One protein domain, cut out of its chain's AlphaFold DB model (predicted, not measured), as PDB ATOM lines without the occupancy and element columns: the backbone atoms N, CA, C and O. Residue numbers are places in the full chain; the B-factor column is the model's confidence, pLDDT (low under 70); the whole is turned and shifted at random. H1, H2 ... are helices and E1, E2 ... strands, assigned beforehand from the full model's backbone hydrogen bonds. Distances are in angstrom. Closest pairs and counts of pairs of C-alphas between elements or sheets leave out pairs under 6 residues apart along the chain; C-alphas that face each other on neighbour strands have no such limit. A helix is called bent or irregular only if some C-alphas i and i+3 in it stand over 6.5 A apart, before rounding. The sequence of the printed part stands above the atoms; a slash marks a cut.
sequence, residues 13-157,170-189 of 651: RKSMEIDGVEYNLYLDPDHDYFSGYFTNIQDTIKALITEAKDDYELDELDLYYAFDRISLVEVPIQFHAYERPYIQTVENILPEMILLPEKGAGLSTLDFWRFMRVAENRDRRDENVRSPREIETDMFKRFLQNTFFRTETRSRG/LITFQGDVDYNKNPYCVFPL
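Overview. This is residues 13 to 157 and 170 to 189 of the 651 residues of an uncharacterized protein of Bacteroidetes bacterium (UniProt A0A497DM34). A four-stranded twisted sheet, E1 to E4, stands to one side of a row of three helices, in which H3 lies between H1 and H2; the meeting of sheet and helices is slight, H1 only grazing the sheet. The far tip, residues 121 to 127, sticks out free, and long unnamed stretches make up much of the rest. The printed part has 165 residues with four named strands and three named helices in the order E1 E2 H1 E3 E4 H2 H3, and under half of the residues are in these elements. The sheet runs E1 E2 E3 E4 and is mixed; the class is mixed, helices and strands. The whole is compact, with a radius of gyration of the C-alphas of 16.3 A and spans of 48 by 41 by 36 A.

Along the chain. E1 is residues 13 to 18, 16.3 A long, starting with C-alpha 13 at (325.762, 187.292, 236.316). E2 is residues 21 to 27, 19.5 A. H1 is residues 45 to 61, 22.5 A, neither bent nor irregular, but only just: C-alphas 58 and 61 are 6.3 A apart. E3 is residues 69 to 75, 18.8 A, and E4 residues 97 to 101, 13.2 A. H2 is residues 112 to 125, 20.0 A. H3 is residues 132 to 149, 24.8 A, ending with C-alpha 149 at (311.977, 178.506, 253.134); it is neither bent nor irregular, but only just, with C-alphas 146 and 149 6.1 A apart.

Arrangement. The sheet is twisted, its C-alphas lying up to 4.0 A off the best plane. E1 and E2 form an antiparallel hairpin at 159 degrees, with N 16 and O 23 within hydrogen-bond range at 2.9 A. E2 and E3 are parallel at 11 degrees, with N 72 and O 24 at 2.8 A. With H1 they form a strand-helix-strand unit, two parallel neighbour strands with a helix between them in the chain; its crossover is left-handed. E3 and E4 are parallel at 25 degrees, with N 100 and O 73 at 2.8 A. Residues 93 to 94 pair antiparallel with residues 97 to 98 of E4. H1 is on the sheet but only grazes it, with residues 46 to 50. H1 touches H3, the same way at a steep tilt of 39 degrees, through residues 141 to 149 of H3 alone; the closest C-alphas, of Leu 48 and Lys 141, are 6.9 A apart. H2 touches H3, opposite ways at a steep tilt of 56 degrees, through residues 135 to 139 of H3 alone; the closest C-alphas, of Phe 115 and Met 139, are 7.3 A apart. H1 and H2 are apart, and H2 and H3 are not on the sheet. In H2 and H3 every O i to N i+4 pair is within hydrogen-bond range; in H1 12 of 13 are.

Size, cuts and confidence. The two C-alphas farthest apart, of Tyr 86 and Glu 127, are 47.9 A apart. The links E2 to H1 and E3 to E4 are long, with 17 and 21 residues. Residues 158 to 169 are not printed, and C-alphas 157 and 170 are 12.7 A apart across this cut. The mean pLDDT of the printed part is 81.7; it is under 70 at residues 59 to 60, 85, 151 to 157 and 170 to 180 of this predicted model.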
ATOM      1  N   ARG A  13     327.179 187.665 236.301       94.00
ATOM      2  CA  ARG A  13     325.762 187.292 236.316       94.00
ATOM      3  C   ARG A  13     325.550 185.951 235.621       94.00
ATOM      4  O   ARG A  13     325.741 185.852 234.409       94.00
ATOM      5  N   LYS A  14     325.031 184.974 236.359       92.69
ATOM      6  CA  LYS A  14     324.426 183.746 235.827       92.69
ATOM      7  C   LYS A  14     322.906 183.873 235.939       92.69
ATOM      8  O   LYS A  14     322.414 184.273 236.987       92.69
ATOM      9  N   SER A  15     322.165 183.575 234.873       94.25
ATOM     10  CA  SER A  15     320.712 183.788 234.835       94.25
ATOM     11  C   SER A  15     319.975 182.610 234.210       94.25
ATOM     12  O   SER A  15     320.470 181.981 233.270       94.25
ATOM     13  N   MET A  16     318.769 182.334 234.696       93.88
ATOM     14  CA  MET A  16     317.864 181.340 234.132       93.88
ATOM     15  C   MET A  16     316.406 181.757 234.319       93.88
ATOM     16  O   MET A  16     316.062 182.374 235.316       93.88
ATOM     17  N   GLU A  17     315.552 181.385 233.373       93.62
ATOM     18  CA  GLU A  17     314.106 181.611 233.455       93.62
ATOM     19  C   GLU A  17     313.388 180.294 233.784       93.62
ATOM     20  O   GLU A  17     313.703 179.237 233.197       93.62
ATOM     21  N   ILE A  18     312.474 180.364 234.753       92.00
ATOM     22  CA  ILE A  18     311.625 179.272 235.239       92.00
ATOM     23  C   ILE A  18     310.231 179.867 235.476       92.00
ATOM     24  O   ILE A  18     310.115 180.849 236.198       92.00
ATOM     25  N   ASP A  19     309.206 179.310 234.827       87.25
ATOM     26  CA  ASP A  19     307.790 179.668 235.019       87.25
ATOM     27  C   ASP A  19     307.475 181.181 234.980       87.25
ATOM     28  O   ASP A  19     306.597 181.671 235.679       87.25
ATOM     29  N   GLY A  20     308.188 181.928 234.126       87.25
ATOM     30  CA  GLY A  20     308.009 183.376 233.946       87.25
ATOM     31  C   GLY A  20     308.812 184.262 234.905       87.25
ATOM     32  O   GLY A  20     308.777 185.478 234.753       87.25
ATOM     33  N   VAL A  21     309.577 183.675 235.833       92.94
ATOM     34  CA  VAL A  21     310.445 184.391 236.780       92.94
ATOM     35  C   VAL A  21     311.915 184.279 236.353       92.94
ATOM     36  O   VAL A  21     312.429 183.189 236.071       92.94
ATOM     37  N   GLU A  22     312.625 185.411 236.313       95.94
ATOM     38  CA  GLU A  22     314.068 185.474 236.047       95.94
ATOM     39  C   GLU A  22     314.866 185.250 237.344       95.94
ATOM     40  O   GLU A  22     314.929 186.109 238.223       95.94
ATOM     41  N   TYR A  23     315.537 184.104 237.451       94.94
ATOM     42  CA  TYR A  23     316.451 183.787 238.545       94.94
ATOM     43  C   TYR A  23     317.865 184.224 238.174       94.94
ATOM     44  O   TYR A  23     318.448 183.731 237.205       94.94
ATOM     45  N   ASN A  24     318.435 185.124 238.967       95.56
ATOM     46  CA  ASN A  24     319.769 185.671 238.775       95.56
ATOM     47  C   ASN A  24     320.685 185.312 239.950       95.56
ATOM     48  O   ASN A  24     320.291 185.367 241.111       95.56
ATOM     49  N   LEU A  25     321.937 185.001 239.641       93.75
ATOM     50  CA  LEU A  25     323.006 184.763 240.599       93.75
ATOM     51  C   LEU A  25     324.191 185.657 240.233       93.75
ATOM     52  O   LEU A  25     324.760 185.521 239.148       93.75
ATOM     53  N   TYR A  26     324.534 186.574 241.131       94.25
ATOM     54  CA  TYR A  26     325.637 187.517 240.999       94.25
ATOM     55  C   TYR A  26     326.748 187.144 241.976       94.25
ATOM     56  O   TYR A  26     326.558 187.244 243.188       94.25
ATOM     57  N   LEU A  27     327.895 186.726 241.446       93.06
ATOM     58  CA  LEU A  27     329.029 186.217 242.224       93.06
ATOM     59  C   LEU A  27     330.341 186.832 241.751       93.06
ATOM     60  O   LEU A  27     330.467 187.192 240.582       93.06
ATOM     61  N   ASP A  28     331.339 186.897 242.621       92.19
ATOM     62  CA  ASP A  28     332.709 187.140 242.184       92.19
ATOM     63  C   ASP A  28     333.171 185.982 241.264       92.19
ATOM     64  O   ASP A  28     332.920 184.811 241.581       92.19
ATOM     65  N   PRO A  29     333.834 186.266 240.126       88.62
ATOM     66  CA  PRO A  29     334.303 185.235 239.198       88.62
ATOM     67  C   PRO A  29     335.164 184.138 239.845       88.62
ATOM     68  O   PRO A  29     335.143 182.992 239.393       88.62
ATOM     69  N   ASP A  30     335.901 184.455 240.915       90.06
ATOM     70  CA  ASP A  30     336.771 183.503 241.618       90.06
ATOM     71  C   ASP A  30     336.028 182.686 242.697       90.06
ATOM     72  O   ASP A  30     336.628 181.843 243.377       90.06
ATOM     73  N   HIS A  31     334.729 182.930 242.903       90.94
ATOM     74  CA  HIS A  31     333.931 182.355 243.993       90.94
ATOM     75  C   HIS A  31     332.978 181.233 243.542       90.94
ATOM     76  O   HIS A  31     332.121 180.793 244.307       90.94
ATOM     77  N   ASP A  32     333.170 180.672 242.347       89.00
ATOM     78  CA  ASP A  32     332.464 179.465 241.901       89.00
ATOM     79  C   ASP A  32     333.048 178.179 242.527       89.00
ATOM     80  O   ASP A  32     333.703 177.364 241.876       89.00
ATOM     81  N   TYR A  33     332.829 177.995 243.831       89.38
ATOM     82  CA  TYR A  33     333.280 176.805 244.566       89.38
ATOM     83  C   TYR A  33     332.261 175.652 244.539       89.38
ATOM     84  O   TYR A  33     332.584 174.538 244.954       89.38
ATOM     85  N   PHE A  34     331.033 175.912 244.086       89.50
ATOM     86  CA  PHE A  34     329.893 175.004 244.223       89.50
ATOM     87  C   PHE A  34     329.570 174.220 242.947       89.50
ATOM     88  O   PHE A  34     329.085 173.094 243.049       89.50
ATOM     89  N   SER A  35     329.870 174.740 241.750       87.88
ATOM     90  CA  SER A  35     329.488 174.074 240.491       87.88
ATOM     91  C   SER A  35     330.070 172.662 240.351       87.88
ATOM     92  O   SER A  35     329.431 171.781 239.776       87.88
ATOM     93  N   GLY A  36     331.247 172.407 240.935       88.12
ATOM     94  CA  GLY A  36     331.876 171.082 240.949       88.12
ATOM     95  C   GLY A  36     331.114 170.017 241.748       88.12
ATOM     96  O   GLY A  36     331.355 168.830 241.540       88.12
ATOM     97  N   TYR A  37     330.193 170.418 242.628       87.31
ATOM     98  CA  TYR A  37     329.376 169.503 243.423       87.31
ATOM     99  C   TYR A  37     328.055 169.120 242.753       87.31
ATOM    100  O   TYR A  37     327.437 168.169 243.201       87.31
ATOM    101  N   PHE A  38     327.615 169.822 241.705       88.94
ATOM    102  CA  PHE A  38     326.294 169.624 241.088       88.94
ATOM    103  C   PHE A  38     326.395 169.150 239.636       88.94
ATOM    104  O   PHE A  38     325.691 169.633 238.749       88.94
ATOM    105  N   THR A  39     327.321 168.238 239.351       90.00
ATOM    106  CA  THR A  39     327.601 167.800 237.973       90.00
ATOM    107  C   THR A  39     326.543 166.853 237.402       90.00
ATOM    108  O   THR A  39     326.368 166.808 236.184       90.00
ATOM    109  N   ASN A  40     325.813 166.125 238.254       89.31
ATOM    110  CA  ASN A  40     324.876 165.071 237.860       89.31
ATOM    111  C   ASN A  40     323.402 165.514 237.858       89.31
ATOM    112  O   ASN A  40     322.545 164.738 237.418       89.31
ATOM    113  N   ILE A  41     323.112 166.726 238.353       90.81
ATOM    114  CA  ILE A  41     321.749 167.263 238.508       90.81
ATOM    115  C   ILE A  41     321.444 168.491 237.638       90.81
ATOM    116  O   ILE A  41     320.377 169.082 237.790       90.81
ATOM    117  N   GLN A  42     322.341 168.893 236.730       87.56
ATOM    118  CA  GLN A  42     322.172 170.097 235.893       87.56
ATOM    119  C   GLN A  42     320.849 170.107 235.103       87.56
ATOM    120  O   GLN A  42     320.229 171.154 234.939       87.56
ATOM    121  N   ASP A  43     320.391 168.936 234.649       87.94
ATOM    122  CA  ASP A  43     319.113 168.734 233.957       87.94
ATOM    123  C   ASP A  43     317.890 168.862 234.879       87.94
ATOM    124  O   ASP A  43     316.794 169.162 234.412       87.94
ATOM    125  N   THR A  44     318.071 168.658 236.185       90.00
ATOM    126  CA  THR A  44     316.997 168.634 237.191       90.00
ATOM    127  C   THR A  44     316.894 169.886 238.050       90.00
ATOM    128  O   THR A  44     315.863 170.066 238.685       90.00
ATOM    129  N   ILE A  45     317.899 170.773 238.061       89.56
ATOM    130  CA  ILE A  45     317.899 171.988 238.904       89.56
ATOM    131  C   ILE A  45     316.611 172.801 238.723       89.56
ATOM    132  O   ILE A  45     316.012 173.203 239.713       89.56
ATOM    133  N   LYS A  46     316.152 172.986 237.477       91.44
ATOM    134  CA  LYS A  46     314.897 173.699 237.189       91.44
ATOM    135  C   LYS A  46     313.703 173.081 237.911       91.44
ATOM    136  O   LYS A  46     313.000 173.784 238.619       91.44
ATOM    137  N   ALA A  47     313.528 171.768 237.769       91.81
ATOM    138  CA  ALA A  47     312.421 171.048 238.385       91.81
ATOM    139  C   ALA A  47     312.485 171.089 239.918       91.81
ATOM    140  O   ALA A  47     311.450 171.202 240.553       91.81
ATOM    141  N   LEU A  48     313.686 171.041 240.506       92.06
ATOM    142  CA  LEU A  48     313.864 171.132 241.959       92.06
ATOM    143  C   LEU A  48     313.537 172.527 242.508       92.06
ATOM    144  O   LEU A  48     313.053 172.629 243.628       92.06
ATOM    145  N   ILE A  49     313.821 173.586 241.742       92.50
ATOM    146  CA  ILE A  49     313.437 174.955 242.111       92.50
ATOM    147  C   ILE A  49     311.919 175.116 242.016       92.50
ATOM    148  O   ILE A  49     311.337 175.644 242.958       92.50
ATOM    149  N   THR A  50     311.290 174.644 240.931       91.62
ATOM    150  CA  THR A  50     309.825 174.667 240.785       91.62
ATOM    151  C   THR A  50     309.153 173.870 241.902       91.62
ATOM    152  O   THR A  50     308.311 174.422 242.585       91.62
ATOM    153  N   GLU A  51     309.595 172.636 242.177       91.25
ATOM    154  CA  GLU A  51     309.067 171.811 243.278       91.25
ATOM    155  C   GLU A  51     309.173 172.543 244.622       91.25
ATOM    156  O   GLU A  51     308.184 172.688 245.322       91.25
ATOM    157  N   ALA A  52     310.348 173.080 244.962       89.12
ATOM    158  CA  ALA A  52     310.523 173.763 246.241       89.12
ATOM    159  C   ALA A  52     309.731 175.080 246.345       89.12
ATOM    160  O   ALA A  52     309.368 175.480 247.447       89.12
ATOM    161  N   LYS A  53     309.499 175.764 245.217       90.88
ATOM    162  CA  LYS A  53     308.636 176.947 245.149       90.88
ATOM    163  C   LYS A  53     307.173 176.547 245.335       90.88
ATOM    164  O   LYS A  53     306.522 177.129 246.186       90.88
ATOM    165  N   ASP A  54     306.689 175.561 244.587       88.62
ATOM    166  CA  ASP A  54     305.296 175.109 244.634       88.62
ATOM    167  C   ASP A  54     304.943 174.543 246.017       88.62
ATOM    168  O   ASP A  54     303.905 174.901 246.563       88.62
ATOM    169  N   ASP A  55     305.835 173.746 246.621       85.50
ATOM    170  CA  ASP A  55     305.683 173.252 247.997       85.50
ATOM    171  C   ASP A  55     305.511 174.430 248.980       85.50
ATOM    172  O   ASP A  55     304.660 174.405 249.864       85.50
ATOM    173  N   TYR A  56     306.295 175.500 248.821       85.25
ATOM    174  CA  TYR A  56     306.218 176.665 249.704       85.25
ATOM    175  C   TYR A  56     304.958 177.510 249.470       85.25
ATOM    176  O   TYR A  56     304.315 177.951 250.422       85.25
ATOM    177  N   GLU A  57     304.601 177.742 248.207       86.12
ATOM    178  CA  GLU A  57     303.449 178.559 247.824       86.12
ATOM    179  C   GLU A  57     302.118 177.889 248.150       86.12
ATOM    180  O   GLU A  57     301.206 178.585 248.579       86.12
ATOM    181  N   LEU A  58     302.004 176.571 247.960       79.50
ATOM    182  CA  LEU A  58     300.743 175.837 248.092       79.50
ATOM    183  C   LEU A  58     300.578 175.162 249.455       79.50
ATOM    184  O   LEU A  58     299.479 175.192 250.006       79.50
ATOM    185  N   ASP A  59     301.633 174.542 249.995       68.44
ATOM    186  CA  ASP A  59     301.512 173.748 251.225       68.44
ATOM    187  C   ASP A  59     301.841 174.555 252.492       68.44
ATOM    188  O   ASP A  59     301.331 174.222 253.564       68.44
ATOM    189  N   GLU A  60     302.692 175.590 252.401       69.81
ATOM    190  CA  GLU A  60     303.131 176.369 253.573       69.81
ATOM    191  C   GLU A  60     302.467 177.748 253.699       69.81
ATOM    192  O   GLU A  60     302.002 178.082 254.788       69.81
ATOM    193  N   LEU A  61     302.439 178.559 252.634       73.88
ATOM    194  CA  LEU A  61     301.979 179.953 252.718       73.88
ATOM    195  C   LEU A  61     300.577 180.216 252.172       73.88
ATOM    196  O   LEU A  61     299.963 181.190 252.603       73.88
ATOM    197  N   ASP A  62     300.127 179.418 251.201       76.69
ATOM    198  CA  ASP A  62     298.988 179.750 250.338       76.69
ATOM    199  C   ASP A  62     299.137 181.184 249.795       76.69
ATOM    200  O   ASP A  62     298.306 182.043 250.033       76.69
ATOM    201  N   LEU A  63     300.275 181.510 249.169       83.50
ATOM    202  CA  LEU A  63     300.571 182.822 248.565       83.50
ATOM    203  C   LEU A  63     301.501 182.642 247.364       83.50
ATOM    204  O   LEU A  63     302.457 181.875 247.432       83.50
ATOM    205  N   TYR A  64     301.281 183.407 246.292       86.44
ATOM    206  CA  TYR A  64     302.107 183.339 245.081       86.44
ATOM    207  C   TYR A  64     303.214 184.392 245.049       86.44
ATOM    208  O   TYR A  64     303.057 185.521 245.521       86.44
ATOM    209  N   TYR A  65     304.341 184.043 244.427       89.88
ATOM    210  CA  TYR A  65     305.432 184.977 244.191       89.88
ATOM    211  C   TYR A  65     305.019 186.069 243.194       89.88
ATOM    212  O   TYR A  65     304.785 185.795 242.018       89.88
ATOM    213  N   ALA A  66     304.958 187.319 243.654       88.31
ATOM    214  CA  ALA A  66     304.390 188.422 242.875       88.31
ATOM    215  C   ALA A  66     305.389 189.155 241.954       88.31
ATOM    216  O   ALA A  66     304.986 190.039 241.197       88.31
ATOM    217  N   PHE A  67     306.689 188.848 242.028       90.94
ATOM    218  CA  PHE A  67     307.720 189.551 241.258       90.94
ATOM    219  C   PHE A  67     308.155 188.778 240.006       90.94
ATOM    220  O   PHE A  67     308.181 187.552 239.984       90.94
ATOM    221  N   ASP A  68     308.627 189.503 238.990       93.19
ATOM    222  CA  ASP A  68     309.106 188.902 237.734       93.19
ATOM    223  C   ASP A  68     310.545 188.363 237.823       93.19
ATOM    224  O   ASP A  68     311.052 187.746 236.880       93.19
ATOM    225  N   ARG A  69     311.269 188.639 238.917       94.06
ATOM    226  CA  ARG A  69     312.667 188.217 239.076       94.06
ATOM    227  C   ARG A  69     313.069 188.037 240.534       94.06
ATOM    228  O   ARG A  69     312.583 188.739 241.413       94.06
ATOM    229  N   ILE A  70     314.091 187.214 240.747       94.38
ATOM    230  CA  ILE A  70     314.797 187.090 242.022       94.38
ATOM    231  C   ILE A  70     316.309 187.035 241.795       94.38
ATOM    232  O   ILE A  70     316.802 186.300 240.941       94.38
ATOM    233  N   SER A  71     317.064 187.833 242.548       94.44
ATOM    234  CA  SER A  71     318.515 187.970 242.395       94.44
ATOM    235  C   SER A  71     319.248 187.612 243.678       94.44
ATOM    236  O   SER A  71     319.167 188.335 244.666       94.44
ATOM    237  N   LEU A  72     320.024 186.536 243.658       94.19
ATOM    238  CA  LEU A  72     320.992 186.231 244.706       94.19
ATOM    239  C   LEU A  72     322.262 187.041 244.434       94.19
ATOM    240  O   LEU A  72     322.886 186.872 243.385       94.19
ATOM    241  N   VAL A  73     322.633 187.935 245.346       93.75
ATOM    242  CA  VAL A  73     323.754 188.865 245.171       93.75
ATOM    243  C   VAL A  73     324.778 188.660 246.268       93.75
ATOM    244  O   VAL A  73     324.472 188.785 247.451       93.75
ATOM    245  N   GLU A  74     326.008 188.372 245.870       92.19
ATOM    246  CA  GLU A  74     327.123 188.256 246.797       92.19
ATOM    247  C   GLU A  74     327.500 189.609 247.420       92.19
ATOM    248  O   GLU A  74     327.661 190.617 246.726       92.19
ATOM    249  N   VAL A  75     327.669 189.621 248.743       91.12
ATOM    250  CA  VAL A  75     328.117 190.770 249.535       91.12
ATOM    251  C   VAL A  75     329.308 190.395 250.425       91.12
ATOM    252  O   VAL A  75     329.460 189.229 250.791       91.12
ATOM    253  N   PRO A  76     330.162 191.359 250.817       88.69
ATOM    254  CA  PRO A  76     331.304 191.079 251.684       88.69
ATOM    255  C   PRO A  76     330.887 190.415 253.000       88.69
ATOM    256  O   PRO A  76     329.843 190.749 253.559       88.69
ATOM    257  N   ILE A  77     331.737 189.549 253.561       85.12
ATOM    258  CA  ILE A  77     331.474 188.850 254.835       85.12
ATOM    259  C   ILE A  77     331.232 189.806 256.019       85.12
ATOM    260  O   ILE A  77     330.653 189.417 257.027       85.12
ATOM    261  N   GLN A  78     331.686 191.059 255.921       83.50
ATOM    262  CA  GLN A  78     331.481 192.093 256.941       83.50
ATOM    263  C   GLN A  78     330.111 192.780 256.840       83.50
ATOM    264  O   GLN A  78     329.801 193.624 257.682       83.50
ATOM    265  N   PHE A  79     329.310 192.475 255.813       84.81
ATOM    266  CA  PHE A  79     327.941 192.963 255.711       84.81
ATOM    267  C   PHE A  79     327.110 192.412 256.871       84.81
ATOM    268  O   PHE A  79     327.135 191.219 257.170       84.81
ATOM    269  N   HIS A  80     326.375 193.302 257.529       79.81
ATOM    270  CA  HIS A  80     325.550 192.960 258.674       79.81
ATOM    271  C   HIS A  80     324.215 193.692 258.574       79.81
ATOM    272  O   HIS A  80     324.195 194.913 258.403       79.81
ATOM    273  N   ALA A  81     323.122 192.941 258.694       80.19
ATOM    274  CA  ALA A  81     321.778 193.477 258.837       80.19
ATOM    275  C   ALA A  81     321.325 193.372 260.288       80.19
ATOM    276  O   ALA A  81     321.713 192.452 261.009       80.19
ATOM    277  N   TYR A  82     320.496 194.318 260.708       77.56
ATOM    278  CA  TYR A  82     320.039 194.398 262.084       77.56
ATOM    279  C   TYR A  82     318.639 193.809 262.179       77.56
ATOM    280  O   TYR A  82     317.688 194.340 261.609       77.56
ATOM    281  N   GLU A  83     318.496 192.730 262.943       73.81
ATOM    282  CA  GLU A  83     317.177 192.163 263.203       73.81
ATOM    283  C   GLU A  83     316.299 193.167 263.965       73.81
ATOM    284  O   GLU A  83     316.732 193.810 264.926       73.81
ATOM    285  N   ARG A  84     315.040 193.293 263.536       76.00
ATOM    286  CA  ARG A  84     314.020 194.078 264.236       76.00
ATOM    287  C   ARG A  84     312.942 193.128 264.745       76.00
ATOM    288  O   ARG A  84     312.358 192.410 263.938       76.00
ATOM    289  N   PRO A  85     312.610 193.139 266.046       68.31
ATOM    290  CA  PRO A  85     311.670 192.161 266.596       68.31
ATOM    291  C   PRO A  85     310.258 192.285 266.011       68.31
ATOM    292  O   PRO A  85     309.562 191.283 265.855       68.31
ATOM    293  N   TYR A  86     309.851 193.507 265.657       70.81
ATOM    294  CA  TYR A  86     308.489 193.853 265.252       70.81
ATOM    295  C   TYR A  86     308.217 193.752 263.742       70.81
ATOM    296  O   TYR A  86     307.107 194.065 263.332       70.81
ATOM    297  N   ILE A  87     309.172 193.343 262.901       76.56
ATOM    298  CA  ILE A  87     308.933 193.085 261.465       76.56
ATOM    299  C   ILE A  87     309.602 191.756 261.096       76.56
ATOM    300  O   ILE A  87     310.577 191.346 261.733       76.56
ATOM    301  N   GLN A  88     309.087 191.051 260.093       75.12
ATOM    302  CA  GLN A  88     309.744 189.866 259.530       75.12
ATOM    303  C   GLN A  88     310.836 190.196 258.503       75.12
ATOM    304  O   GLN A  88     311.649 189.332 258.180       75.12
ATOM    305  N   THR A  89     310.894 191.432 257.999       80.06
ATOM    306  CA  THR A  89     311.911 191.860 257.032       80.06
ATOM    307  C   THR A  89     313.264 192.073 257.708       80.06
ATOM    308  O   THR A  89     313.360 192.827 258.679       80.06
ATOM    309  N   VAL A  90     314.317 191.492 257.138       81.50
ATOM    310  CA  VAL A  90     315.718 191.762 257.493       81.50
ATOM    311  C   VAL A  90     316.387 192.427 256.296       81.50
ATOM    312  O   VAL A  90     316.061 192.089 255.160       81.50
ATOM    313  N   GLU A  91     317.338 193.340 256.507       84.81
ATOM    314  CA  GLU A  91     317.984 194.081 255.409       84.81
ATOM    315  C   GLU A  91     318.823 193.202 254.447       84.81
ATOM    316  O   GLU A  91     319.306 193.696 253.429       84.81
ATOM    317  N   ASN A  92     318.964 191.899 254.728       87.56
ATOM    318  CA  ASN A  92     319.482 190.903 253.783       87.56
ATOM    319  C   ASN A  92     318.511 190.620 252.624       87.56
ATOM    320  O   ASN A  92     318.958 190.210 251.554       87.56
ATOM    321  N   ILE A  93     317.206 190.815 252.831       89.94
ATOM    322  CA  ILE A  93     316.166 190.615 251.820       89.94
ATOM    323  C   ILE A  93     315.640 191.972 251.389       89.94
ATOM    324  O   ILE A  93     315.223 192.797 252.201       89.94
ATOM    325  N   LEU A  94     315.622 192.182 250.086       89.50
ATOM    326  CA  LEU A  94     315.140 193.374 249.416       89.50
ATOM    327  C   LEU A  94     314.166 192.931 248.320       89.50
ATOM    328  O   LEU A  94     314.240 191.778 247.890       89.50
ATOM    329  N   PRO A  95     313.281 193.807 247.819       89.50
ATOM    330  CA  PRO A  95     312.450 193.465 246.669       89.50
ATOM    331  C   PRO A  95     313.308 192.902 245.529       89.50
ATOM    332  O   PRO A  95     314.321 193.504 245.164       89.50
ATOM    333  N   GLU A  96     312.928 191.730 245.015       90.69
ATOM    334  CA  GLU A  96     313.615 191.021 243.922       90.69
ATOM    335  C   GLU A  96     315.082 190.614 244.207       90.69
ATOM    336  O   GLU A  96     315.793 190.196 243.287       90.69
ATOM    337  N   MET A  97     315.581 190.722 245.449       91.56
ATOM    338  CA  MET A  97     317.010 190.562 245.752       91.56
ATOM    339  C   MET A  97     317.297 189.981 247.148       91.56
ATOM    340  O   MET A  97     316.742 190.409 248.154       91.56
ATOM    341  N   ILE A  98     318.251 189.052 247.222       92.75
ATOM    342  CA  ILE A  98     318.759 188.456 248.464       92.75
ATOM    343  C   ILE A  98     320.272 188.642 248.519       92.75
ATOM    344  O   ILE A  98     320.992 188.187 247.629       92.75
ATOM    345  N   LEU A  99     320.759 189.287 249.573       91.62
ATOM    346  CA  LEU A  99     322.175 189.552 249.795       91.62
ATOM    347  C   LEU A  99     322.803 188.383 250.556       91.62
ATOM    348  O   LEU A  99     322.498 188.192 251.728       91.62
ATOM    349  N   LEU A 100     323.676 187.611 249.907       90.44
ATOM    350  CA  LEU A 100     324.361 186.455 250.489       90.44
ATOM    351  C   LEU A 100     325.829 186.777 250.802       90.44
ATOM    352  O   LEU A 100     326.494 187.418 249.991       90.44
ATOM    353  N   PRO A 101     326.374 186.307 251.936       89.75
ATOM    354  CA  PRO A 101     327.760 186.560 252.300       89.75
ATOM    355  C   PRO A 101     328.708 185.869 251.323       89.75
ATOM    356  O   PRO A 101     328.417 184.780 250.818       89.75
ATOM    357  N   GLU A 102     329.869 186.481 251.104       89.00
ATOM    358  CA  GLU A 102     330.860 185.963 250.170       89.00
ATOM    359  C   GLU A 102     331.244 184.512 250.478       89.00
ATOM    360  O   GLU A 102     331.416 184.121 251.638       89.00
ATOM    361  N   LYS A 103     331.329 183.685 249.431       87.38
ATOM    362  CA  LYS A 103     331.548 182.224 249.530       87.38
ATOM    363  C   LYS A 103     330.570 181.478 250.457       87.38
ATOM    364  O   LYS A 103     330.906 180.407 250.960       87.38
ATOM    365  N   GLY A 104     329.395 182.046 250.737       84.12
ATOM    366  CA  GLY A 104     328.448 181.478 251.694       84.12
ATOM    367  C   GLY A 104     328.968 181.461 253.131       84.12
ATOM    368  O   GLY A 104     328.562 180.613 253.925       84.12
ATOM    369  N   ALA A 105     329.905 182.346 253.478       83.31
ATOM    370  CA  ALA A 105     330.554 182.322 254.778       83.31
ATOM    371  C   ALA A 105     329.542 182.425 255.931       83.31
ATOM    372  O   ALA A 105     328.678 183.297 255.967       83.31
ATOM    373  N   GLY A 106     329.669 181.505 256.887       75.75
ATOM    374  CA  GLY A 106     328.757 181.381 258.019       75.75
ATOM    375  C   GLY A 106     327.515 180.537 257.748       75.75
ATOM    376  O   GLY A 106     326.927 180.090 258.722       75.75
ATOM    377  N   LEU A 107     327.152 180.251 256.494       79.06
ATOM    378  CA  LEU A 107     325.984 179.442 256.136       79.06
ATOM    379  C   LEU A 107     326.360 177.962 256.004       79.06
ATOM    380  O   LEU A 107     326.999 177.560 255.031       79.06
ATOM    381  N   SER A 108     325.940 177.109 256.944       75.75
ATOM    382  CA  SER A 108     326.296 175.678 256.883       75.75
ATOM    383  C   SER A 108     325.705 174.962 255.670       75.75
ATOM    384  O   SER A 108     326.253 173.967 255.209       75.75
ATOM    385  N   THR A 109     324.565 175.440 255.173       79.88
ATOM    386  CA  THR A 109     323.864 174.891 254.005       79.88
ATOM    387  C   THR A 109     324.649 175.078 252.711       79.88
ATOM    388  O   THR A 109     324.403 174.364 251.743       79.88
ATOM    389  N   LEU A 110     325.606 176.008 252.712       85.75
ATOM    390  CA  LEU A 110     326.526 176.289 251.620       85.75
ATOM    391  C   LEU A 110     327.896 175.604 251.808       85.75
ATOM    392  O   LEU A 110     328.756 175.717 250.935       85.75
ATOM    393  N   ASP A 111     328.099 174.842 252.894       85.56
ATOM    394  CA  ASP A 111     329.274 173.984 253.120       85.56
ATOM    395  C   ASP A 111     329.064 172.589 252.495       85.56
ATOM    396  O   ASP A 111     328.912 171.561 253.169       85.56
ATOM    397  N   PHE A 112     329.053 172.556 251.159       86.75
ATOM    398  CA  PHE A 112     328.823 171.341 250.366       86.75
ATOM    399  C   PHE A 112     329.853 170.234 250.644       86.75
ATOM    400  O   PHE A 112     329.527 169.044 250.627       86.75
ATOM    401  N   TRP A 113     331.095 170.604 250.974       85.06
ATOM    402  CA  TRP A 113     332.138 169.642 251.332       85.06
ATOM    403  C   TRP A 113     331.798 168.886 252.618       85.06
ATOM    404  O   TRP A 113     331.889 167.652 252.678       85.06
ATOM    405  N   ARG A 114     331.407 169.615 253.669       82.81
ATOM    406  CA  ARG A 114     331.041 169.012 254.951       82.81
ATOM    407  C   ARG A 114     329.797 168.153 254.810       82.81
ATOM    408  O   ARG A 114     329.784 167.058 255.376       82.81
ATOM    409  N   PHE A 115     328.809 168.608 254.039       81.50
ATOM    410  CA  PHE A 115     327.616 167.826 253.730       81.50
ATOM    411  C   PHE A 115     327.990 166.465 253.131       81.50
ATOM    412  O   PHE A 115     327.638 165.428 253.699       81.50
ATOM    413  N   MET A 116     328.789 166.458 252.057       80.50
ATOM    414  CA  MET A 116     329.253 165.233 251.395       80.50
ATOM    415  C   MET A 116     329.962 164.290 252.369       80.50
ATOM    416  O   MET A 116     329.627 163.112 252.472       80.50
ATOM    417  N   ARG A 117     330.888 164.817 253.175       82.44
ATOM    418  CA  ARG A 117     331.633 164.016 254.154       82.44
ATOM    419  C   ARG A 117     330.729 163.393 255.221       82.44
ATOM    420  O   ARG A 117     331.006 162.292 255.706       82.44
ATOM    421  N   VAL A 118     329.689 164.101 255.660       79.06
ATOM    422  CA  VAL A 118     328.721 163.583 256.639       79.06
ATOM    423  C   VAL A 118     327.821 162.531 255.990       79.06
ATOM    424  O   VAL A 118     327.640 161.463 256.579       79.06
ATOM    425  N   ALA A 119     327.328 162.796 254.779       77.25
ATOM    426  CA  ALA A 119     326.518 161.876 253.987       77.25
ATOM    427  C   ALA A 119     327.244 160.542 253.748       77.25
ATOM    428  O   ALA A 119     326.722 159.498 254.122       77.25
ATOM    429  N   GLU A 120     328.490 160.571 253.269       79.38
ATOM    430  CA  GLU A 120     329.309 159.371 253.041       79.38
ATOM    431  C   GLU A 120     329.535 158.555 254.322       79.38
ATOM    432  O   GLU A 120     329.495 157.323 254.324       79.38
ATOM    433  N   ASN A 121     329.778 159.233 255.448       78.50
ATOM    434  CA  ASN A 121     329.953 158.554 256.729       78.50
ATOM    435  C   ASN A 121     328.663 157.903 257.226       78.50
ATOM    436  O   ASN A 121     328.744 156.854 257.867       78.50
ATOM    437  N   ARG A 122     327.509 158.527 256.968       74.62
ATOM    438  CA  ARG A 122     326.192 157.986 257.303       74.62
ATOM    439  C   ARG A 122     325.860 156.792 256.417       74.62
ATOM    440  O   ARG A 122     325.573 155.730 256.951       74.62
ATOM    441  N   ASP A 123     326.027 156.921 255.108       80.12
ATOM    442  CA  ASP A 123     325.767 155.844 254.149       80.12
ATOM    443  C   ASP A 123     326.636 154.614 254.435       80.12
ATOM    444  O   ASP A 123     326.142 153.489 254.464       80.12
ATOM    445  N   ARG A 124     327.915 154.821 254.784       77.06
ATOM    446  CA  ARG A 124     328.810 153.735 255.216       77.06
ATOM    447  C   ARG A 124     328.361 153.056 256.515       77.06
ATOM    448  O   ARG A 124     328.662 151.882 256.705       77.06
ATOM    449  N   ARG A 125     327.726 153.785 257.438       75.06
ATOM    450  CA  ARG A 125     327.217 153.226 258.706       75.06
ATOM    451  C   ARG A 125     325.903 152.477 258.517       75.06
ATOM    452  O   ARG A 125     325.717 151.457 259.171       75.06
ATOM    453  N   ASP A 126     325.045 152.984 257.642       76.25
ATOM    454  CA  ASP A 126     323.692 152.476 257.413       76.25
ATOM    455  C   ASP A 126     323.645 151.422 256.282       76.25
ATOM    456  O   ASP A 126     322.565 150.983 255.902       76.25
ATOM    457  N   GLU A 127     324.808 151.026 255.737       76.00
ATOM    458  CA  GLU A 127     324.957 150.133 254.571       76.00
ATOM    459  C   GLU A 127     324.118 150.576 253.356       76.00
ATOM    460  O   GLU A 127     323.712 149.771 252.517       76.00
ATOM    461  N   ASN A 128     323.868 151.883 253.250       78.62
ATOM    462  CA  ASN A 128     323.037 152.457 252.206       78.62
ATOM    463  C   ASN A 128     323.885 152.774 250.968       78.62
ATOM    464  O   ASN A 128     324.969 153.349 251.077       78.62
ATOM    465  N   VAL A 129     323.389 152.431 249.780       76.00
ATOM    466  CA  VAL A 129     324.068 152.718 248.509       76.00
ATOM    467  C   VAL A 129     323.231 153.734 247.746       76.00
ATOM    468  O   VAL A 129     322.341 153.365 246.984       76.00
ATOM    469  N   ARG A 130     323.516 155.020 247.970       78.19
ATOM    470  CA  ARG A 130     322.924 156.124 247.207       78.19
ATOM    471  C   ARG A 130     323.779 156.447 245.991       78.19
ATOM    472  O   ARG A 130     325.010 156.396 246.043       78.19
ATOM    473  N   SER A 131     323.132 156.779 244.884       84.19
ATOM    474  CA  SER A 131     323.824 157.281 243.698       84.19
ATOM    475  C   SER A 131     324.356 158.704 243.939       84.19
ATOM    476  O   SER A 131     323.761 159.454 244.715       84.19
ATOM    477  N   PRO A 132     325.428 159.135 243.244       84.06
ATOM    478  CA  PRO A 132     325.897 160.520 243.329       84.06
ATOM    479  C   PRO A 132     324.790 161.543 243.033       84.06
ATOM    480  O   PRO A 132     324.663 162.530 243.746       84.06
ATOM    481  N   ARG A 133     323.919 161.258 242.053       87.38
ATOM    482  CA  ARG A 133     322.775 162.114 241.695       87.38
ATOM    483  C   ARG A 133     321.783 162.294 242.848       87.38
ATOM    484  O   ARG A 133     321.295 163.401 243.050       87.38
ATOM    485  N   GLU A 134     321.493 161.241 243.610       86.38
ATOM    486  CA  GLU A 134     320.605 161.327 244.781       86.38
ATOM    487  C   GLU A 134     321.211 162.192 245.888       86.38
ATOM    488  O   GLU A 134     320.502 162.995 246.488       86.38
ATOM    489  N   ILE A 135     322.520 162.068 246.136       85.31
ATOM    490  CA  ILE A 135     323.221 162.874 247.145       85.31
ATOM    491  C   ILE A 135     323.241 164.352 246.736       85.31
ATOM    492  O   ILE A 135     322.942 165.213 247.559       85.31
ATOM    493  N   GLU A 136     323.544 164.649 245.470       89.44
ATOM    494  CA  GLU A 136     323.508 166.016 244.934       89.44
ATOM    495  C   GLU A 136     322.097 166.624 245.002       89.44
ATOM    496  O   GLU A 136     321.945 167.793 245.352       89.44
ATOM    497  N   THR A 137     321.060 165.826 244.721       89.38
ATOM    498  CA  THR A 137     319.654 166.255 244.808       89.38
ATOM    499  C   THR A 137     319.258 166.582 246.247       89.38
ATOM    500  O   THR A 137     318.705 167.648 246.500       89.38
ATOM    501  N   ASP A 138     319.570 165.693 247.195       86.31
ATOM    502  CA  ASP A 138     319.328 165.890 248.631       86.31
ATOM    503  C   ASP A 138     320.049 167.147 249.137       86.31
ATOM    504  O   ASP A 138     319.454 167.990 249.803       86.31
ATOM    505  N   MET A 139     321.307 167.335 248.732       87.62
ATOM    506  CA  MET A 139     322.097 168.522 249.051       87.62
ATOM    507  C   MET A 139     321.455 169.812 248.526       87.62
ATOM    508  O   MET A 139     321.376 170.797 249.260       87.62
ATOM    509  N   PHE A 140     320.972 169.813 247.280       90.81
ATOM    510  CA  PHE A 140     320.344 170.986 246.670       90.81
ATOM    511  C   PHE A 140     318.979 171.307 247.293       90.81
ATOM    512  O   PHE A 140     318.750 172.447 247.695       90.81
ATOM    513  N   LYS A 141     318.101 170.304 247.466       88.94
ATOM    514  CA  LYS A 141     316.814 170.469 248.169       88.94
ATOM    515  C   LYS A 141     317.027 171.011 249.575       88.94
ATOM    516  O   LYS A 141     316.364 171.953 249.997       88.94
ATOM    517  N   ARG A 142     318.015 170.462 250.281       84.19
ATOM    518  CA  ARG A 142     318.389 170.900 251.621       84.19
ATOM    519  C   ARG A 142     318.858 172.351 251.655       84.19
ATOM    520  O   ARG A 142     318.532 173.050 252.616       84.19
ATOM    521  N   PHE A 143     319.650 172.778 250.672       88.31
ATOM    522  CA  PHE A 143     320.074 174.168 250.537       88.31
ATOM    523  C   PHE A 143     318.856 175.082 250.376       88.31
ATOM    524  O   PHE A 143     318.692 175.990 251.186       88.31
ATOM    525  N   LEU A 144     317.963 174.786 249.428       89.75
ATOM    526  CA  LEU A 144     316.758 175.586 249.194       89.75
ATOM    527  C   LEU A 144     315.867 175.666 250.441       89.75
ATOM    528  O   LEU A 144     315.610 176.753 250.955       89.75
ATOM    529  N   GLN A 145     315.466 174.510 250.973       83.88
ATOM    530  CA  GLN A 145     314.546 174.422 252.107       83.88
ATOM    531  C   GLN A 145     315.105 175.096 253.357       83.88
ATOM    532  O   GLN A 145     314.424 175.894 253.992       83.88
ATOM    533  N   ASN A 146     316.356 174.809 253.722       81.44
ATOM    534  CA  ASN A 146     316.896 175.354 254.961       81.44
ATOM    535  C   ASN A 146     317.285 176.827 254.833       81.44
ATOM    536  O   ASN A 146     317.109 177.552 255.803       81.44
ATOM    537  N   THR A 147     317.827 177.269 253.695       85.56
ATOM    538  CA  THR A 147     318.284 178.657 253.549       85.56
ATOM    539  C   THR A 147     317.134 179.616 253.295       85.56
ATOM    540  O   THR A 147     317.104 180.663 253.932       85.56
ATOM    541  N   PHE A 148     316.195 179.273 252.413       88.81
ATOM    542  CA  PHE A 148     315.195 180.227 251.928       88.81
ATOM    543  C   PHE A 148     313.801 180.014 252.517       88.81
ATOM    544  O   PHE A 148     313.124 180.994 252.807       88.81
ATOM    545  N   PHE A 149     313.368 178.773 252.737       84.88
ATOM    546  CA  PHE A 149     311.977 178.506 253.134       84.88
ATOM    547  C   PHE A 149     311.789 178.355 254.647       84.88
ATOM    548  O   PHE A 149     310.742 178.694 255.185       84.88
ATOM    549  N   ARG A 150     312.834 177.970 255.388       77.44
ATOM    550  CA  ARG A 150     312.751 177.895 256.852       77.44
ATOM    551  C   ARG A 150     312.664 179.252 257.536       77.44
ATOM    552  O   ARG A 150     313.419 180.176 257.235       77.44
ATOM    553  N   THR A 151     311.818 179.303 258.555       68.00
ATOM    554  CA  THR A 151     311.520 180.480 259.378       68.00
ATOM    555  C   THR A 151     312.518 180.668 260.526       68.00
ATOM    556  O   THR A 151     312.989 181.785 260.759       68.00
ATOM    557  N   GLU A 152     312.897 179.574 261.192       63.94
ATOM    558  CA  GLU A 152     313.782 179.562 262.362       63.94
ATOM    559  C   GLU A 152     315.244 179.240 262.014       63.94
ATOM    560  O   GLU A 152     315.554 178.306 261.261       63.94
ATOM    561  N   THR A 153     316.174 179.946 262.659       52.44
ATOM    562  CA  THR A 153     317.577 179.540 262.757       52.44
ATOM    563  C   THR A 153     317.686 178.401 263.768       52.44
ATOM    564  O   THR A 153     317.429 178.562 264.957       52.44
ATOM    565  N   ARG A 154     318.136 177.214 263.340       49.50
ATOM    566  CA  ARG A 154     318.591 176.196 264.303       49.50
ATOM    567  C   ARG A 154     319.906 176.662 264.936       49.50
ATOM    568  O   ARG A 154     320.967 176.193 264.532       49.50
ATOM    569  N   SER A 155     319.847 177.585 265.896       40.75
ATOM    570  CA  SER A 155     320.955 177.824 266.820       40.75
ATOM    571  C   SER A 155     320.972 176.702 267.855       40.75
ATOM    572  O   SER A 155     319.949 176.089 268.183       40.75
ATOM    573  N   ARG A 156     322.157 176.376 268.361       37.16
ATOM    574  CA  ARG A 156     322.357 175.357 269.389       37.16
ATOM    575  C   ARG A 156     321.901 175.922 270.733       37.16
ATOM    576  O   ARG A 156     322.710 176.182 271.618       37.16
ATOM    577  N   GLY A 157     320.591 176.108 270.874       30.14
ATOM    578  CA  GLY A 157     319.955 176.618 272.075       30.14
ATOM    579  C   GLY A 157     320.392 175.818 273.296       30.14
ATOM    580  O   GLY A 157     320.195 174.601 273.396       30.14
ATOM    581  N   LEU A 170     322.033 176.891 260.685       49.81
ATOM    582  CA  LEU A 170     321.901 177.813 259.548       49.81
ATOM    583  C   LEU A 170     322.991 178.892 259.528       49.81
ATOM    584  O   LEU A 170     323.427 179.279 258.448       49.81
ATOM    585  N   ILE A 171     323.455 179.327 260.705       52.50
ATOM    586  CA  ILE A 171     324.559 180.274 260.862       52.50
ATOM    587  C   ILE A 171     325.522 179.762 261.943       52.50
ATOM    588  O   ILE A 171     325.129 179.609 263.095       52.50
ATOM    589  N   THR A 172     326.791 179.522 261.600       49.00
ATOM    590  CA  THR A 172     327.863 179.256 262.581       49.00
ATOM    591  C   THR A 172     328.897 180.368 262.552       49.00
ATOM    592  O   THR A 172     330.029 180.164 262.108       49.00
ATOM    593  N   PHE A 173     328.529 181.562 263.008       43.00
ATOM    594  CA  PHE A 173     329.538 182.548 263.378       43.00
ATOM    595  C   PHE A 173     329.883 182.369 264.849       43.00
ATOM    596  O   PHE A 173     329.033 182.403 265.727       43.00
ATOM    597  N   GLN A 174     331.164 182.149 265.120       38.72
ATOM    598  CA  GLN A 174     331.714 182.034 266.466       38.72
ATOM    599  C   GLN A 174     331.864 183.438 267.098       38.72
ATOM    600  O   GLN A 174     332.962 183.829 267.490       38.72
ATOM    601  N   GLY A 175     330.777 184.214 267.127       37.03
ATOM    602  CA  GLY A 175     330.688 185.578 267.656       37.03
ATOM    603  C   GLY A 175     329.272 185.876 268.156       37.03
ATOM    604  O   GLY A 175     328.333 185.256 267.678       37.03
ATOM    605  N   ASP A 176     329.155 186.789 269.124       37.38
ATOM    606  CA  ASP A 176     327.996 187.088 270.000       37.38
ATOM    607  C   ASP A 176     326.671 187.531 269.316       37.38
ATOM    608  O   ASP A 176     325.881 188.251 269.922       37.38
ATOM    609  N   VAL A 177     326.412 187.161 268.060       43.50
ATOM    610  CA  VAL A 177     325.193 187.535 267.328       43.50
ATOM    611  C   VAL A 177     324.386 186.283 266.996       43.50
ATOM    612  O   VAL A 177     324.579 185.656 265.954       43.50
ATOM    613  N   ASP A 178     323.479 185.925 267.899       51.94
ATOM    614  CA  ASP A 178     322.416 184.957 267.642       51.94
ATOM    615  C   ASP A 178     321.267 185.689 266.921       51.94
ATOM    616  O   ASP A 178     320.627 186.564 267.502       51.94
ATOM    617  N   TYR A 179     321.024 185.378 265.642       53.16
ATOM    618  CA  TYR A 179     319.759 185.747 264.995       53.16
ATOM    619  C   TYR A 179     318.666 184.815 265.517       53.16
ATOM    620  O   TYR A 179     318.840 183.592 265.452       53.16
ATOM    621  N   ASN A 180     317.541 185.372 265.959       59.12
ATOM    622  CA  ASN A 180     316.389 184.582 266.402       59.12
ATOM    623  C   ASN A 180     315.527 184.117 265.216       59.12
ATOM    624  O   ASN A 180     314.812 183.122 265.319       59.12
ATOM    625  N   LYS A 181     315.624 184.804 264.071       70.25
ATOM    626  CA  LYS A 181     314.926 184.481 262.816       70.25
ATOM    627  C   LYS A 181     315.917 184.180 261.693       70.25
ATOM    628  O   LYS A 181     317.024 184.712 261.681       70.25
ATOM    629  N   ASN A 182     315.526 183.370 260.707       79.62
ATOM    630  CA  ASN A 182     316.338 183.166 259.502       79.62
ATOM    631  C   ASN A 182     316.402 184.456 258.651       79.62
ATOM    632  O   ASN A 182     315.381 184.835 258.071       79.62
ATOM    633  N   PRO A 183     317.577 185.108 258.508       82.38
ATOM    634  CA  PRO A 183     317.696 186.361 257.761       82.38
ATOM    635  C   PRO A 183     317.608 186.177 256.239       82.38
ATOM    636  O   PRO A 183     317.514 187.167 255.520       82.38
ATOM    637  N   TYR A 184     317.645 184.936 255.742       87.38
ATOM    638  CA  TYR A 184     317.539 184.614 254.316       87.38
ATOM    639  C   TYR A 184     316.167 184.047 253.928       87.38
ATOM    640  O   TYR A 184     315.986 183.609 252.794       87.38
ATOM    641  N   CYS A 185     315.205 184.048 254.856       88.00
ATOM    642  CA  CYS A 185     313.855 183.569 254.592       88.00
ATOM    643  C   CYS A 185     313.175 184.433 253.518       88.00
ATOM    644  O   CYS A 185     313.161 185.658 253.631       88.00
ATOM    645  N   VAL A 186     312.596 183.806 252.489       90.81
ATOM    646  CA  VAL A 186     311.989 184.512 251.346       90.81
ATOM    647  C   VAL A 186     310.585 185.041 251.615       90.81
ATOM    648  O   VAL A 186     310.079 185.797 250.794       90.81
ATOM    649  N   PHE A 187     309.986 184.724 252.768       90.25
ATOM    650  CA  PHE A 187     308.653 185.186 253.174       90.25
ATOM    651  C   PHE A 187     308.371 186.681 252.891       90.25
ATOM    652  O   PHE A 187     307.314 186.987 252.333       90.25
ATOM    653  N   PRO A 188     309.290 187.635 253.164       90.31
ATOM    654  CA  PRO A 188     309.069 189.045 252.830       90.31
ATOM    655  C   PRO A 188     308.746 189.325 251.357       90.31
ATOM    656  O   PRO A 188     308.088 190.317 251.062       90.31
ATOM    657  N   LEU A 189     309.215 188.483 250.432       90.94
ATOM    658  CA  LEU A 189     308.953 188.612 248.996       90.94
ATOM    659  C   LEU A 189     307.556 188.120 248.588       90.94
ATOM    660  O   LEU A 189     307.142 188.384 247.466       90.94
TER     661      LEU A 189